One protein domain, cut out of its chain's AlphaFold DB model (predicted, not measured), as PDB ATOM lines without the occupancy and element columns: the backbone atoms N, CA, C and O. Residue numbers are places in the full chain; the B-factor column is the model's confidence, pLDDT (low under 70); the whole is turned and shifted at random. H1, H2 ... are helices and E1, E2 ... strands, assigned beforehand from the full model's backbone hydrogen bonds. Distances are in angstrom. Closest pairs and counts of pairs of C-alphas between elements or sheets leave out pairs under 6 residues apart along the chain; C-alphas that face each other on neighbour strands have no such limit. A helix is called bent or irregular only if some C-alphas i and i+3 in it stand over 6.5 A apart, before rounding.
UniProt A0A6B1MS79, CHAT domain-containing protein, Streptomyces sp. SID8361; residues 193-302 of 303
ATOM      1  N   VAL A 193     182.622 195.704 276.247       95.38
ATOM      2  CA  VAL A 193     181.418 196.439 276.632       95.38
ATOM      3  C   VAL A 193     180.648 195.590 277.633       95.38
ATOM      4  O   VAL A 193     180.436 194.396 277.405       95.38
ATOM      5  N   LEU A 194     180.248 196.203 278.741       94.19
ATOM      6  CA  LEU A 194     179.441 195.599 279.789       94.19
ATOM      7  C   LEU A 194     178.134 196.372 279.897       94.19
ATOM      8  O   LEU A 194     178.142 197.542 280.260       94.19
ATOM      9  N   VAL A 195     177.028 195.722 279.560       92.19
ATOM     10  CA  VAL A 195     175.682 196.289 279.597       92.19
ATOM     11  C   VAL A 195     175.013 195.880 280.904       92.19
ATOM     12  O   VAL A 195     174.972 194.683 281.205       92.19
ATOM     13  N   ALA A 196     174.488 196.845 281.650       90.25
ATOM     14  CA  ALA A 196     173.657 196.615 282.829       90.25
ATOM     15  C   ALA A 196     172.203 197.022 282.559       90.25
ATOM     16  O   ALA A 196     171.923 197.760 281.611       90.25
ATOM     17  N   ASP A 197     171.287 196.515 283.387       85.69
ATOM     18  CA  ASP A 197     169.849 196.715 283.235       85.69
ATOM     19  C   ASP A 197     169.500 198.212 283.181       85.69
ATOM     20  O   ASP A 197     169.669 198.918 284.179       85.69
ATOM     21  N   PRO A 198     168.993 198.716 282.044       78.50
ATOM     22  CA  PRO A 198     168.726 200.141 281.863       78.50
ATOM     23  C   PRO A 198     167.565 200.641 282.731       78.50
ATOM     24  O   PRO A 198     167.441 201.842 282.949       78.50
ATOM     25  N   GLU A 199     166.707 199.742 283.224       77.88
ATOM     26  CA  GLU A 199     165.552 200.087 284.059       77.88
ATOM     27  C   GLU A 199     165.862 200.061 285.566       77.88
ATOM     28  O   GLU A 199     165.000 200.426 286.368       77.88
ATOM     29  N   LEU A 200     167.070 199.634 285.971       77.62
ATOM     30  CA  LEU A 200     167.471 199.430 287.377       77.62
ATOM     31  C   LEU A 200     166.494 198.541 288.174       77.62
ATOM     32  O   LEU A 200     166.355 198.645 289.395       77.62
ATOM     33  N   SER A 201     165.805 197.646 287.474       83.44
ATOM     34  CA  SER A 201     164.888 196.653 288.029       83.44
ATOM     35  C   SER A 201     165.616 195.372 288.463       83.44
ATOM     36  O   SER A 201     165.099 194.597 289.271       83.44
ATOM     37  N   LEU A 202     166.838 195.169 287.962       85.44
ATOM     38  CA  LEU A 202     167.733 194.063 288.288       85.44
ATOM     39  C   LEU A 202     168.954 194.562 289.070       85.44
ATOM     40  O   LEU A 202     170.046 194.599 288.532       85.44
ATOM     41  N   VAL A 203     168.796 194.856 290.363       79.50
ATOM     42  CA  VAL A 203     169.852 195.440 291.234       79.50
ATOM     43  C   VAL A 203     171.190 194.664 291.242       79.50
ATOM     44  O   VAL A 203     172.250 195.192 291.572       79.50
ATOM     45  N   TRP A 204     171.178 193.368 290.923       87.00
ATOM     46  CA  TRP A 204     172.415 192.583 290.827       87.00
ATOM     47  C   TRP A 204     173.127 192.726 289.480       87.00
ATOM     48  O   TRP A 204     174.319 192.438 289.413       87.00
ATOM     49  N   ALA A 205     172.434 193.190 288.438       88.06
ATOM     50  CA  ALA A 205     172.990 193.368 287.104       88.06
ATOM     51  C   ALA A 205     174.104 194.418 287.106       88.06
ATOM     52  O   ALA A 205     175.183 194.148 286.576       88.06
ATOM     53  N   GLU A 206     173.902 195.576 287.752       86.19
ATOM     54  CA  GLU A 206     174.950 196.596 287.820       86.19
ATOM     55  C   GLU A 206     176.135 196.154 288.690       86.19
ATOM     56  O   GLU A 206     177.292 196.396 288.341       86.19
ATOM     57  N   ILE A 207     175.858 195.460 289.800       87.94
ATOM     58  CA  ILE A 207     176.884 194.979 290.732       87.94
ATOM     59  C   ILE A 207     177.760 193.930 290.043       87.94
ATOM     60  O   ILE A 207     178.985 193.972 290.163       87.94
ATOM     61  N   GLU A 208     177.146 192.999 289.312       90.00
ATOM     62  CA  GLU A 208     177.856 191.979 288.545       90.00
ATOM     63  C   GLU A 208     178.675 192.605 287.416       90.00
ATOM     64  O   GLU A 208     179.867 192.317 287.303       90.00
ATOM     65  N   ALA A 209     178.074 193.496 286.621       90.62
ATOM     66  CA  ALA A 209     178.767 194.163 285.525       90.62
ATOM     67  C   ALA A 209     179.989 194.943 286.036       90.62
ATOM     68  O   ALA A 209     181.088 194.783 285.504       90.62
ATOM     69  N   GLU A 210     179.850 195.717 287.113       89.44
ATOM     70  CA  GLU A 210     180.978 196.458 287.682       89.44
ATOM     71  C   GLU A 210     182.039 195.528 288.286       89.44
ATOM     72  O   GLU A 210     183.235 195.765 288.109       89.44
ATOM     73  N   ALA A 211     181.639 194.432 288.937       92.25
ATOM     74  CA  ALA A 211     182.583 193.444 289.454       92.25
ATOM     75  C   ALA A 211     183.393 192.780 288.327       92.25
ATOM     76  O   ALA A 211     184.615 192.648 288.439       92.25
ATOM     77  N   VAL A 212     182.743 192.402 287.220       93.00
ATOM     78  CA  VAL A 212     183.409 191.833 286.038       93.00
ATOM     79  C   VAL A 212     184.327 192.864 285.386       93.00
ATOM     80  O   VAL A 212     185.459 192.527 285.030       93.00
ATOM     81  N   ARG A 213     183.893 194.124 285.262       92.12
ATOM     82  CA  ARG A 213     184.726 195.216 284.740       92.12
ATOM     83  C   ARG A 213     185.979 195.387 285.594       92.12
ATOM     84  O   ARG A 213     187.088 195.257 285.088       92.12
ATOM     85  N   ALA A 214     185.815 195.589 286.897       92.62
ATOM     86  CA  ALA A 214     186.927 195.833 287.808       92.62
ATOM     87  C   ALA A 214     187.927 194.663 287.858       92.62
ATOM     88  O   ALA A 214     189.134 194.894 287.934       92.62
ATOM     89  N   ALA A 215     187.445 193.416 287.812       94.94
ATOM     90  CA  ALA A 215     188.294 192.232 287.932       94.94
ATOM     91  C   ALA A 215     188.934 191.784 286.607       94.94
ATOM     92  O   ALA A 215     190.068 191.302 286.611       94.94
ATOM     93  N   CYS A 216     188.213 191.904 285.488       92.94
ATOM     94  CA  CYS A 216     188.591 191.276 284.218       92.94
ATOM     95  C   CYS A 216     188.845 192.283 283.091       92.94
ATOM     96  O   CYS A 216     189.704 192.033 282.245       92.94
ATOM     97  N   TYR A 217     188.112 193.398 283.065       92.19
ATOM     98  CA  TYR A 217     188.103 194.358 281.956       92.19
ATOM     99  C   TYR A 217     188.130 195.800 282.478       92.19
ATOM    100  O   TYR A 217     187.147 196.524 282.316       92.19
ATOM    101  N   PRO A 218     189.225 196.239 283.128       90.81
ATOM    102  CA  PRO A 218     189.267 197.537 283.806       90.81
ATOM    103  C   PRO A 218     189.038 198.723 282.855       90.81
ATOM    104  O   PRO A 218     188.485 199.738 283.274       90.81
ATOM    105  N   ASP A 219     189.394 198.558 281.578       89.81
ATOM    106  CA  ASP A 219     189.198 199.540 280.503       89.81
ATOM    107  C   ASP A 219     187.885 199.331 279.717       89.81
ATOM    108  O   ASP A 219     187.666 199.966 278.685       89.81
ATOM    109  N   GLY A 220     187.021 198.411 280.160       92.00
ATOM    110  CA  GLY A 220     185.747 198.110 279.510       92.00
ATOM    111  C   GLY A 220     184.743 199.260 279.632       92.00
ATOM    112  O   GLY A 220     184.626 199.878 280.691       92.00
ATOM    113  N   LEU A 221     183.999 199.512 278.554       92.50
ATOM    114  CA  LEU A 221     182.922 200.504 278.505       92.50
ATOM    115  C   LEU A 221     181.661 199.962 279.190       92.50
ATOM    116  O   LEU A 221     181.359 198.773 279.085       92.50
ATOM    117  N   ARG A 222     180.904 200.831 279.856       91.25
ATOM    118  CA  ARG A 222     179.681 200.493 280.600       91.25
ATOM    119  C   ARG A 222     178.423 200.972 279.878       91.25
ATOM    120  O   ARG A 222     178.176 202.154 279.774       91.25
ATOM    121  N   TYR A 223     177.594 200.098 279.348       91.69
ATOM    122  CA  TYR A 223     176.365 200.534 278.682       91.69
ATOM    123  C   TYR A 223     175.167 200.385 279.627       91.69
ATOM    124  O   TYR A 223     175.070 199.384 280.333       91.69
ATOM    125  N   GLY A 224     174.268 201.366 279.649       86.00
ATOM    126  CA  GLY A 224     173.132 201.395 280.581       86.00
ATOM    127  C   GLY A 224     173.388 202.244 281.826       86.00
ATOM    128  O   GLY A 224     174.275 203.098 281.846       86.00
ATOM    129  N   GLU A 225     172.588 202.023 282.865       77.94
ATOM    130  CA  GLU A 225     172.567 202.867 284.062       77.94
ATOM    131  C   GLU A 225     173.432 202.295 285.195       77.94
ATOM    132  O   GLU A 225     173.364 201.110 285.521       77.94
ATOM    133  N   PHE A 226     174.248 203.155 285.821       77.38
ATOM    134  CA  PHE A 226     175.159 202.788 286.914       77.38
ATOM    135  C   PHE A 226     175.062 203.804 288.070       77.38
ATOM    136  O   PHE A 226     175.371 204.980 287.864       77.38
ATOM    137  N   PRO A 227     174.736 203.383 289.310       66.56
ATOM    138  CA  PRO A 227     174.473 204.298 290.431       66.56
ATOM    139  C   PRO A 227     175.628 205.227 290.848       66.56
ATOM    140  O   PRO A 227     175.395 206.226 291.524       66.56
ATOM    141  N   THR A 228     176.876 204.891 290.509       64.31
ATOM    142  CA  THR A 228     178.096 205.580 290.979       64.31
ATOM    143  C   THR A 228     178.891 206.271 289.864       64.31
ATOM    144  O   THR A 228     180.046 206.646 290.075       64.31
ATOM    145  N   ALA A 229     178.326 206.425 288.664       59.62
ATOM    146  CA  ALA A 229     179.060 206.941 287.511       59.62
ATOM    147  C   ALA A 229     179.036 208.483 287.416       59.62
ATOM    148  O   ALA A 229     177.997 209.077 287.154       59.62
ATOM    149  N   ASP A 230     180.209 209.124 287.533       55.62
ATOM    150  CA  ASP A 230     180.395 210.573 287.289       55.62
ATOM    151  C   ASP A 230     180.582 210.927 285.793       55.62
ATOM    152  O   ASP A 230     180.540 212.096 285.407       55.62
ATOM    153  N   VAL A 231     180.776 209.925 284.926       54.38
ATOM    154  CA  VAL A 231     180.755 210.044 283.458       54.38
ATOM    155  C   VAL A 231     180.036 208.814 282.911       54.38
ATOM    156  O   VAL A 231     180.476 207.684 283.155       54.38
ATOM    157  N   SER A 232     178.922 209.038 282.214       55.66
ATOM    158  CA  SER A 232     178.172 207.977 281.545       55.66
ATOM    159  C   SER A 232     178.957 207.496 280.333       55.66
ATOM    160  O   SER A 232     179.332 208.289 279.467       55.66
ATOM    161  N   ASP A 233     179.169 206.190 280.268       80.81
ATOM    162  CA  ASP A 233     179.396 205.491 279.007       80.81
ATOM    163  C   ASP A 233     178.036 205.452 278.231       80.81
ATOM    164  O   ASP A 233     177.110 206.192 278.579       80.81
ATOM    165  N   ALA A 234     177.894 204.732 277.111       88.19
ATOM    166  CA  ALA A 234     176.700 204.881 276.253       88.19
ATOM    167  C   ALA A 234     175.388 204.422 276.940       88.19
ATOM    168  O   ALA A 234     175.430 203.567 277.824       88.19
ATOM    169  N   PRO A 235     174.205 204.914 276.517       88.00
ATOM    170  CA  PRO A 235     172.926 204.491 277.099       88.00
ATOM    171  C   PRO A 235     172.660 202.986 276.974       88.00
ATOM    172  O   PRO A 235     171.889 202.434 277.750       88.00
ATOM    173  N   GLY A 236     173.286 202.308 276.009       90.25
ATOM    174  CA  GLY A 236     173.070 200.886 275.777       90.25
ATOM    175  C   GLY A 236     171.792 200.628 274.998       90.25
ATOM    176  O   GLY A 236     171.080 199.679 275.309       90.25
ATOM    177  N   THR A 237     171.480 201.470 274.009       92.31
ATOM    178  CA  THR A 237     170.329 201.256 273.121       92.31
ATOM    179  C   THR A 237     170.581 200.087 272.159       92.31
ATOM    180  O   THR A 237     171.722 199.637 272.004       92.31
ATOM    181  N   PRO A 238     169.555 199.580 271.449       93.12
ATOM    182  CA  PRO A 238     169.760 198.605 270.379       93.12
ATOM    183  C   PRO A 238     170.837 199.011 269.362       93.12
ATOM    184  O   PRO A 238     171.628 198.167 268.950       93.12
ATOM    185  N   GLU A 239     170.916 200.290 268.987       92.06
ATOM    186  CA  GLU A 239     171.933 200.819 268.071       92.06
ATOM    187  C   GLU A 239     173.342 200.752 268.667       92.06
ATOM    188  O   GLU A 239     174.272 200.346 267.965       92.06
ATOM    189  N   ASP A 240     173.498 201.084 269.951       93.38
ATOM    190  CA  ASP A 240     174.779 200.964 270.656       93.38
ATOM    191  C   ASP A 240     175.269 199.509 270.647       93.38
ATOM    192  O   ASP A 240     176.447 199.241 270.398       93.38
ATOM    193  N   ILE A 241     174.357 198.554 270.866       94.06
ATOM    194  CA  ILE A 241     174.675 197.122 270.848       94.06
ATOM    195  C   ILE A 241     175.001 196.636 269.434       94.06
ATOM    196  O   ILE A 241     175.998 195.939 269.237       94.06
ATOM    197  N   LEU A 242     174.217 197.021 268.427       94.56
ATOM    198  CA  LEU A 242     174.488 196.670 267.031       94.56
ATOM    199  C   LEU A 242     175.835 197.222 266.549       94.56
ATOM    200  O   LEU A 242     176.539 196.542 265.802       94.56
ATOM    201  N   ALA A 243     176.228 198.416 267.001       93.94
ATOM    202  CA  ALA A 243     177.508 199.019 266.649       93.94
ATOM    203  C   ALA A 243     178.711 198.201 267.145       93.94
ATOM    204  O   ALA A 243     179.751 198.216 266.484       93.94
ATOM    205  N   VAL A 244     178.573 197.478 268.261       94.56
ATOM    206  CA  VAL A 244     179.666 196.710 268.885       94.56
ATOM    207  C   VAL A 244     179.638 195.211 268.568       94.56
ATOM    208  O   VAL A 244     180.583 194.488 268.895       94.56
ATOM    209  N   LEU A 245     178.596 194.728 267.887       92.69
ATOM    210  CA  LEU A 245     178.543 193.366 267.357       92.69
ATOM    211  C   LEU A 245     179.465 193.185 266.135       92.69
ATOM    212  O   LEU A 245     179.809 194.153 265.452       92.69
ATOM    213  N   PRO A 246     179.854 191.938 265.798       87.19
ATOM    214  CA  PRO A 246     180.608 191.663 264.579       87.19
ATOM    215  C   PRO A 246     179.904 192.212 263.326       87.19
ATOM    216  O   PRO A 246     178.764 191.846 263.046       87.19
ATOM    217  N   GLY A 247     180.600 193.054 262.556       85.12
ATOM    218  CA  GLY A 247     180.048 193.745 261.380       85.12
ATOM    219  C   GLY A 247     179.454 195.131 261.665       85.12
ATOM    220  O   GLY A 247     179.084 195.820 260.718       85.12
ATOM    221  N   GLY A 248     179.392 195.545 262.933       90.50
ATOM    222  CA  GLY A 248     179.047 196.903 263.349       90.50
ATOM    223  C   GLY A 248     180.192 197.907 263.155       90.50
ATOM    224  O   GLY A 248     181.277 197.565 262.679       90.50
ATOM    225  N   ALA A 249     179.947 199.167 263.525       91.94
ATOM    226  CA  ALA A 249     180.897 200.267 263.336       91.94
ATOM    227  C   ALA A 249     182.145 200.177 264.236       91.94
ATOM    228  O   ALA A 249     183.215 200.642 263.842       91.94
ATOM    229  N   SER A 250     182.012 199.570 265.418       92.81
ATOM    230  CA  SER A 250     183.043 199.504 266.460       92.81
ATOM    231  C   SER A 250     183.010 198.145 267.178       92.81
ATOM    232  O   SER A 250     182.720 198.094 268.374       92.81
ATOM    233  N   PRO A 251     183.258 197.025 266.472       94.06
ATOM    234  CA  PRO A 251     183.102 195.688 267.033       94.06
ATOM    235  C   PRO A 251     184.067 195.440 268.199       94.06
ATOM    236  O   PRO A 251     185.240 195.811 268.125       94.06
ATOM    237  N   VAL A 252     183.585 194.763 269.244       95.06
ATOM    238  CA  VAL A 252     184.368 194.466 270.456       95.06
ATOM    239  C   VAL A 252     184.648 192.978 270.628       95.06
ATOM    240  O   VAL A 252     183.900 192.120 270.159       95.06
ATOM    241  N   ALA A 253     185.733 192.656 271.332       94.38
ATOM    242  CA  ALA A 253     186.115 191.275 271.614       94.38
ATOM    243  C   ALA A 253     185.175 190.586 272.611       94.38
ATOM    244  O   ALA A 253     184.967 189.374 272.524       94.38
ATOM    245  N   VAL A 254     184.632 191.351 273.563       94.88
ATOM    246  CA  VAL A 254     183.709 190.859 274.589       94.88
ATOM    247  C   VAL A 254     182.547 191.830 274.742       94.88
ATOM    248  O   VAL A 254     182.745 193.011 275.013       94.88
ATOM    249  N   LEU A 255     181.337 191.298 274.620       94.81
ATOM    250  CA  LEU A 255     180.099 191.974 274.972       94.81
ATOM    251  C   LEU A 255     179.434 191.162 276.087       94.81
ATOM    252  O   LEU A 255     179.011 190.028 275.859       94.81
ATOM    253  N   HIS A 256     179.396 191.718 277.293       94.38
ATOM    254  CA  HIS A 256     178.695 191.147 278.438       94.38
ATOM    255  C   HIS A 256     177.370 191.886 278.597       94.38
ATOM    256  O   HIS A 256     177.379 193.107 278.686       94.38
ATOM    257  N   ILE A 257     176.244 191.173 278.621       93.38
ATOM    258  CA  ILE A 257     174.916 191.787 278.734       93.38
ATOM    259  C   ILE A 257     174.199 191.196 279.939       93.38
ATOM    260  O   ILE A 257     173.940 189.993 279.963       93.38
ATOM    261  N   SER A 258     173.856 192.050 280.900       91.94
ATOM    262  CA  SER A 258     173.012 191.721 282.042       91.94
ATOM    263  C   SER A 258     171.754 192.585 281.986       91.94
ATOM    264  O   SER A 258     171.768 193.752 282.365       91.94
ATOM    265  N   CYS A 259     170.680 192.037 281.415       90.44
ATOM    266  CA  CYS A 259     169.401 192.723 281.227       90.44
ATOM    267  C   CYS A 259     168.245 191.713 281.204       90.44
ATOM    268  O   CYS A 259     168.459 190.497 281.144       90.44
ATOM    269  N   HIS A 260     167.005 192.208 281.184       90.81
ATOM    270  CA  HIS A 260     165.853 191.355 280.895       90.81
ATOM    271  C   HIS A 260     165.901 190.812 279.466       90.81
ATOM    272  O   HIS A 260     166.344 191.477 278.525       90.81
ATOM    273  N   ALA A 261     165.393 189.596 279.292       89.94
ATOM    274  CA  ALA A 261     165.248 188.963 277.993       89.94
ATOM    275  C   ALA A 261     163.869 188.315 277.867       89.94
ATOM    276  O   ALA A 261     163.351 187.709 278.805       89.94
ATOM    277  N   LEU A 262     163.295 188.409 276.674       86.75
ATOM    278  CA  LEU A 262     162.036 187.784 276.313       86.75
ATOM    279  C   LEU A 262     162.301 186.587 275.404       86.75
ATOM    280  O   LEU A 262     162.913 186.726 274.342       86.75
ATOM    281  N   ALA A 263     161.770 185.425 275.779       84.12
ATOM    282  CA  ALA A 263     161.637 184.292 274.873       84.12
ATOM    283  C   ALA A 263     160.353 184.462 274.046       84.12
ATOM    284  O   ALA A 263     159.243 184.372 274.571       84.12
ATOM    285  N   GLY A 264     160.505 184.750 272.753       78.88
ATOM    286  CA  GLY A 264     159.381 184.880 271.831       78.88
ATOM    287  C   GLY A 264     158.744 183.525 271.484       78.88
ATOM    288  O   GLY A 264     159.358 182.478 271.690       78.88
ATOM    289  N   PRO A 265     157.526 183.520 270.903       73.31
ATOM    290  CA  PRO A 265     156.877 182.292 270.427       73.31
ATOM    291  C   PRO A 265     157.639 181.623 269.271       73.31
ATOM    292  O   PRO A 265     157.461 180.435 269.009       73.31
ATOM    293  N   ASP A 266     158.495 182.383 268.592       82.38
ATOM    294  CA  ASP A 266     159.483 181.904 267.639       82.38
ATOM    295  C   ASP A 266     160.827 182.622 267.886       82.38
ATOM    296  O   ASP A 266     160.839 183.716 268.465       82.38
ATOM    297  N   PRO A 267     161.963 182.044 267.445       82.50
ATOM    298  CA  PRO A 267     163.286 182.585 267.751       82.50
ATOM    299  C   PRO A 267     163.506 184.027 267.291       82.50
ATOM    300  O   PRO A 267     164.261 184.749 267.935       82.50
ATOM    301  N   THR A 268     162.865 184.464 266.201       88.50
ATOM    302  CA  THR A 268     163.082 185.811 265.643       88.50
ATOM    303  C   THR A 268     162.438 186.907 266.488       88.50
ATOM    304  O   THR A 268     162.870 188.059 266.443       88.50
ATOM    305  N   ARG A 269     161.448 186.532 267.306       88.00
ATOM    306  CA  ARG A 269     160.721 187.417 268.223       88.00
ATOM    307  C   ARG A 269     161.291 187.452 269.636       88.00
ATOM    308  O   ARG A 269     160.812 188.244 270.444       88.00
ATOM    309  N   SER A 270     162.279 186.616 269.943       91.12
ATOM    310  CA  SER A 270     163.045 186.758 271.179       91.12
ATOM    311  C   SER A 270     163.838 188.061 271.152       91.12
ATOM    312  O   SER A 270     164.350 188.450 270.098       91.12
ATOM    313  N   ALA A 271     163.923 188.742 272.291       93.50
ATOM    314  CA  ALA A 271     164.524 190.067 272.372       93.50
ATOM    315  C   ALA A 271     165.214 190.317 273.712       93.50
ATOM    316  O   ALA A 271     164.795 189.787 274.738       93.50
ATOM    317  N   LEU A 272     166.238 191.164 273.685       93.88
ATOM    318  CA  LEU A 272     166.804 191.799 274.872       93.88
ATOM    319  C   LEU A 272     166.044 193.101 275.146       93.88
ATOM    320  O   LEU A 272     165.696 193.811 274.197       93.88
ATOM    321  N   TRP A 273     165.774 193.404 276.413       91.31
ATOM    322  CA  TRP A 273     165.269 194.710 276.840       91.31
ATOM    323  C   TRP A 273     166.445 195.604 277.211       91.31
ATOM    324  O   TRP A 273     167.173 195.336 278.162       91.31
ATOM    325  N   LEU A 274     166.640 196.625 276.388       91.69
ATOM    326  CA  LEU A 274     167.731 197.585 276.429       91.69
ATOM    327  C   LEU A 274     167.172 199.003 276.603       91.69
ATOM    328  O   LEU A 274     165.955 199.201 276.629       91.69
ATOM    329  N   ALA A 275     168.053 199.999 276.718       89.06
ATOM    330  CA  ALA A 275     167.621 201.377 276.902       89.06
ATOM    331  C   ALA A 275     166.788 201.845 275.702       89.06
ATOM    332  O   ALA A 275     167.202 201.718 274.545       89.06
ATOM    333  N   ALA A 276     165.605 202.397 275.977       85.50
ATOM    334  CA  ALA A 276     164.780 202.985 274.937       85.50
ATOM    335  C   ALA A 276     165.425 204.287 274.426       85.50
ATOM    336  O   ALA A 276     165.834 205.129 275.232       85.50
ATOM    337  N   PRO A 277     165.498 204.509 273.102       77.06
ATOM    338  CA  PRO A 277     165.942 205.787 272.571       77.06
ATOM    339  C   PRO A 277     164.982 206.915 273.007       77.06
ATOM    340  O   PRO A 277     163.768 206.701 273.038       77.06
ATOM    341  N   PRO A 278     165.474 208.146 273.263       71.06
ATOM    342  CA  PRO A 278     164.698 209.221 273.902       71.06
ATOM    343  C   PRO A 278     163.390 209.637 273.205       71.06
ATOM    344  O   PRO A 278     162.555 210.298 273.818       71.06
ATOM    345  N   ALA A 279     163.221 209.307 271.922       75.31
ATOM    346  CA  ALA A 279     162.051 209.669 271.115       75.31
ATOM    347  C   ALA A 279     161.365 208.452 270.457       75.31
ATOM    348  O   ALA A 279     160.599 208.620 269.507       75.31
ATOM    349  N   GLY A 280     161.688 207.234 270.901       69.88
ATOM    350  CA  GLY A 280     161.161 205.997 270.327       69.88
ATOM    351  C   GLY A 280     159.804 205.573 270.902       69.88
ATOM    352  O   GLY A 280     159.406 206.048 271.965       69.88
ATOM    353  N   PRO A 281     159.074 204.676 270.214       75.88
ATOM    354  CA  PRO A 281     157.946 203.962 270.813       75.88
ATOM    355  C   PRO A 281     158.378 203.137 272.041       75.88
ATOM    356  O   PRO A 281     159.559 202.878 272.248       75.88
ATOM    357  N   GLU A 282     157.415 202.697 272.852       67.56
ATOM    358  CA  GLU A 282     157.649 201.947 274.103       67.56
ATOM    359  C   GLU A 282     158.461 200.650 273.901       67.56
ATOM    360  O   GLU A 282     159.186 200.210 274.786       67.56
ATOM    361  N   ASP A 283     158.399 200.047 272.712       77.69
ATOM    362  CA  ASP A 283     159.168 198.860 272.337       77.69
ATOM    363  C   ASP A 283     160.519 199.167 271.671       77.69
ATOM    364  O   ASP A 283     161.241 198.239 271.310       77.69
ATOM    365  N   ALA A 284     160.902 200.440 271.548       83.69
ATOM    366  CA  ALA A 284     162.145 200.849 270.894       83.69
ATOM    367  C   ALA A 284     163.411 200.415 271.646       83.69
ATOM    368  O   ALA A 284     164.477 200.370 271.046       83.69
ATOM    369  N   GLY A 285     163.305 200.061 272.929       88.06
ATOM    370  CA  GLY A 285     164.391 199.428 273.686       88.06
ATOM    371  C   GLY A 285     164.573 197.935 273.379       88.06
ATOM    372  O   GLY A 285     165.478 197.300 273.909       88.06
ATOM    373  N   ARG A 286     163.727 197.317 272.543       91.75
ATOM    374  CA  ARG A 286     163.801 195.875 272.268       91.75
ATOM    375  C   ARG A 286     164.754 195.571 271.118       91.75
ATOM    376  O   ARG A 286     164.428 195.790 269.951       91.75
ATOM    377  N   LEU A 287     165.887 194.941 271.419       93.38
ATOM    378  CA  LEU A 287     166.749 194.351 270.393       93.38
ATOM    379  C   LEU A 287     166.326 192.902 270.135       93.38
ATOM    380  O   LEU A 287     166.707 191.988 270.867       93.38
ATOM    381  N   SER A 288     165.506 192.699 269.103       93.75
ATOM    382  CA  SER A 288     165.062 191.364 268.686       93.75
ATOM    383  C   SER A 288     166.106 190.638 267.838       93.75
ATOM    384  O   SER A 288     166.937 191.257 267.172       93.75
ATOM    385  N   VAL A 289     166.024 189.307 267.792       91.94
ATOM    386  CA  VAL A 289     166.845 188.502 266.872       91.94
ATOM    387  C   VAL A 289     166.595 188.905 265.416       91.94
ATOM    388  O   VAL A 289     167.551 188.985 264.649       91.94
ATOM    389  N   ALA A 290     165.348 189.203 265.029       91.19
ATOM    390  CA  ALA A 290     165.041 189.726 263.695       91.19
ATOM    391  C   ALA A 290     165.823 191.015 263.394       91.19
ATOM    392  O   ALA A 290     166.476 191.102 262.358       91.19
ATOM    393  N   HIS A 291     165.849 191.960 264.337       90.50
ATOM    394  CA  HIS A 291     166.580 193.219 264.185       90.50
ATOM    395  C   HIS A 291     168.096 192.989 264.023       90.50
ATOM    396  O   HIS A 291     168.719 193.574 263.137       90.50
ATOM    397  N   ILE A 292     168.685 192.076 264.806       91.12
ATOM    398  CA  ILE A 292     170.101 191.687 264.661       91.12
ATOM    399  C   ILE A 292     170.380 191.134 263.254       91.12
ATOM    400  O   ILE A 292     171.391 191.472 262.633       91.12
ATOM    401  N   LEU A 293     169.492 190.280 262.739       87.31
ATOM    402  CA  LEU A 293     169.643 189.677 261.415       87.31
ATOM    403  C   LEU A 293     169.480 190.706 260.289       87.31
ATOM    404  O   LEU A 293     170.263 190.679 259.339       87.31
ATOM    405  N   ASP A 294     168.528 191.629 260.404       85.38
ATOM    406  CA  ASP A 294     168.312 192.694 259.421       85.38
ATOM    407  C   ASP A 294     169.527 193.632 259.336       85.38
ATOM    408  O   ASP A 294     169.999 193.942 258.236       85.38
ATOM    409  N   GLY A 295     170.107 194.002 260.485       72.25
ATOM    410  CA  GLY A 295     171.351 194.776 260.547       72.25
ATOM    411  C   GLY A 295     172.531 194.056 259.882       72.25
ATOM    412  O   GLY A 295     173.296 194.662 259.128       72.25
ATOM    413  N   ALA A 296     172.638 192.738 260.076       68.31
ATOM    414  CA  ALA A 296     173.675 191.926 259.442       68.31
ATOM    415  C   ALA A 296     173.508 191.826 257.912       68.31
ATOM    416  O   ALA A 296     174.501 191.822 257.185       68.31
ATOM    417  N   VAL A 297     172.273 191.768 257.399       61.19
ATOM    418  CA  VAL A 297     171.999 191.739 255.950       61.19
ATOM    419  C   VAL A 297     172.287 193.097 255.302       61.19
ATOM    420  O   VAL A 297     172.851 193.134 254.205       61.19
ATOM    421  N   GLY A 298     171.969 194.202 255.982       50.28
ATOM    422  CA  GLY A 298     172.279 195.557 255.519       50.28
ATOM    423  C   GLY A 298     173.782 195.811 255.352       50.28
ATOM    424  O   GLY A 298     174.195 196.414 254.361       50.28
ATOM    425  N   ALA A 299     174.610 195.272 256.253       50.19
ATOM    426  CA  ALA A 299     176.070 195.385 256.181       50.19
ATOM    427  C   ALA A 299     176.690 194.601 255.005       50.19
ATOM    428  O   ALA A 299     177.681 195.036 254.424       50.19
ATOM    429  N   VAL A 300     176.092 193.474 254.597       46.69
ATOM    430  CA  VAL A 300     176.571 192.653 253.462       46.69
ATOM    431  C   VAL A 300     176.246 193.292 252.101       46.69
ATOM    432  O   VAL A 300     176.893 192.973 251.108       46.69
ATOM    433  N   GLY A 301     175.267 194.200 252.035       34.94
ATOM    434  CA  GLY A 301     174.908 194.934 250.814       34.94
ATOM    435  C   GLY A 301     175.747 196.189 250.537       34.94
ATOM    436  O   GLY A 301     175.596 196.781 249.471       34.94
ATOM    437  N   ALA A 302     176.602 196.599 251.479       36.06
ATOM    438  CA  ALA A 302     177.404 197.822 251.406       36.06
ATOM    439  C   ALA A 302     178.894 197.582 251.074       36.06
ATOM    440  O   ALA A 302     179.688 198.520 251.166       36.06
TER     441      ALA A 302
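What this domain is: This is residues 193 to 302 of the 303 residues of the protein "CHAT domain-containing protein" of Streptomyces sp. SID8361 (UniProt A0A6B1MS79). A small parallel sheet, E2 E1 E3, has the long helix H1 over one face; at the other end of the domain the hairpin E4 and E5 leads straight into H3. The short helix H2 sits between these two parts, reaching the sheet E2 E1 E3 with its residues 240 to 244 and the sheet of E4 and E5 with its residues 238 to 242. The 110 printed residues hold three named helices and five named strands, in the order E1 H1 E2 H2 E3 E4 E5 H3. The class is mixed, helices and strands, with 49 residues, under half, in named elements. The whole is compact, with a radius of gyration of the C-alphas of 14.0 A and spans of 39 by 28 by 26 A.

How they stand to each other: E1, residues 193 to 195, is the inner strand of the sheet. H1, residues 203 to 216, is on the sheet over E1 at a height of 9.3 A, along the strands at 4 degrees on the local plane, and makes two layers, a helix on one face of a sheet; the closest C-alphas are those of Leu 194 and Ala 209, 6.0 A apart. E2, residues 221 to 223, is parallel to E1, with N 194 and O 221 at 2.8 A; E1, H1, E2 form a strand-helix-strand unit, two parallel neighbour strands with a helix between, its crossover right-handed. H2, residues 238 to 244, only grazes the sheet. E3, residues 254 to 257, is parallel to E1, with N 195 and O 256 at 2.8 A; E2, H2, E3 form a split unit, with E1 between its strands, also right-handed. E4, residues 271 to 273, and E5, residues 286 to 288, form an antiparallel hairpin, with N 272 and O 287 at 3.0 A. The closest C-alphas of H2 and E5, Pro 238 and Leu 287, are 5.2 A apart. H3, residues 289 to 300, is close to H2 but not clearly touching, at a steep tilt of 49 degrees, the same way; their closest C-alphas, Leu 242 and Ile 292, are 7.0 A apart. H1 and H3 are apart. In H2 and H3 every O i to N i+4 pair is within hydrogen-bond range, in H1 9 of 10.

Where its parts are: E1 begins at C-alpha 193, (181.418, 196.439, 276.632). H1 is 20.4 A long, neither bent nor irregular, but only just: C-alphas 203 and 206 are 6.2 A apart. H2 measures 10.2 A and E3 9.8 A. H3 runs 17.1 A to C-alpha 300, (176.571, 192.653, 253.462).

The domain as a whole: The C-alphas farthest apart, Thr 228 and Gly 301, are 41.7 A apart. The printed part has no cut. The links E2 to H2, E3 to E4 and E4 to E5 are long. The pLDDT is under 70 at residues 227 to 232, 280, 282 and 296 to 302.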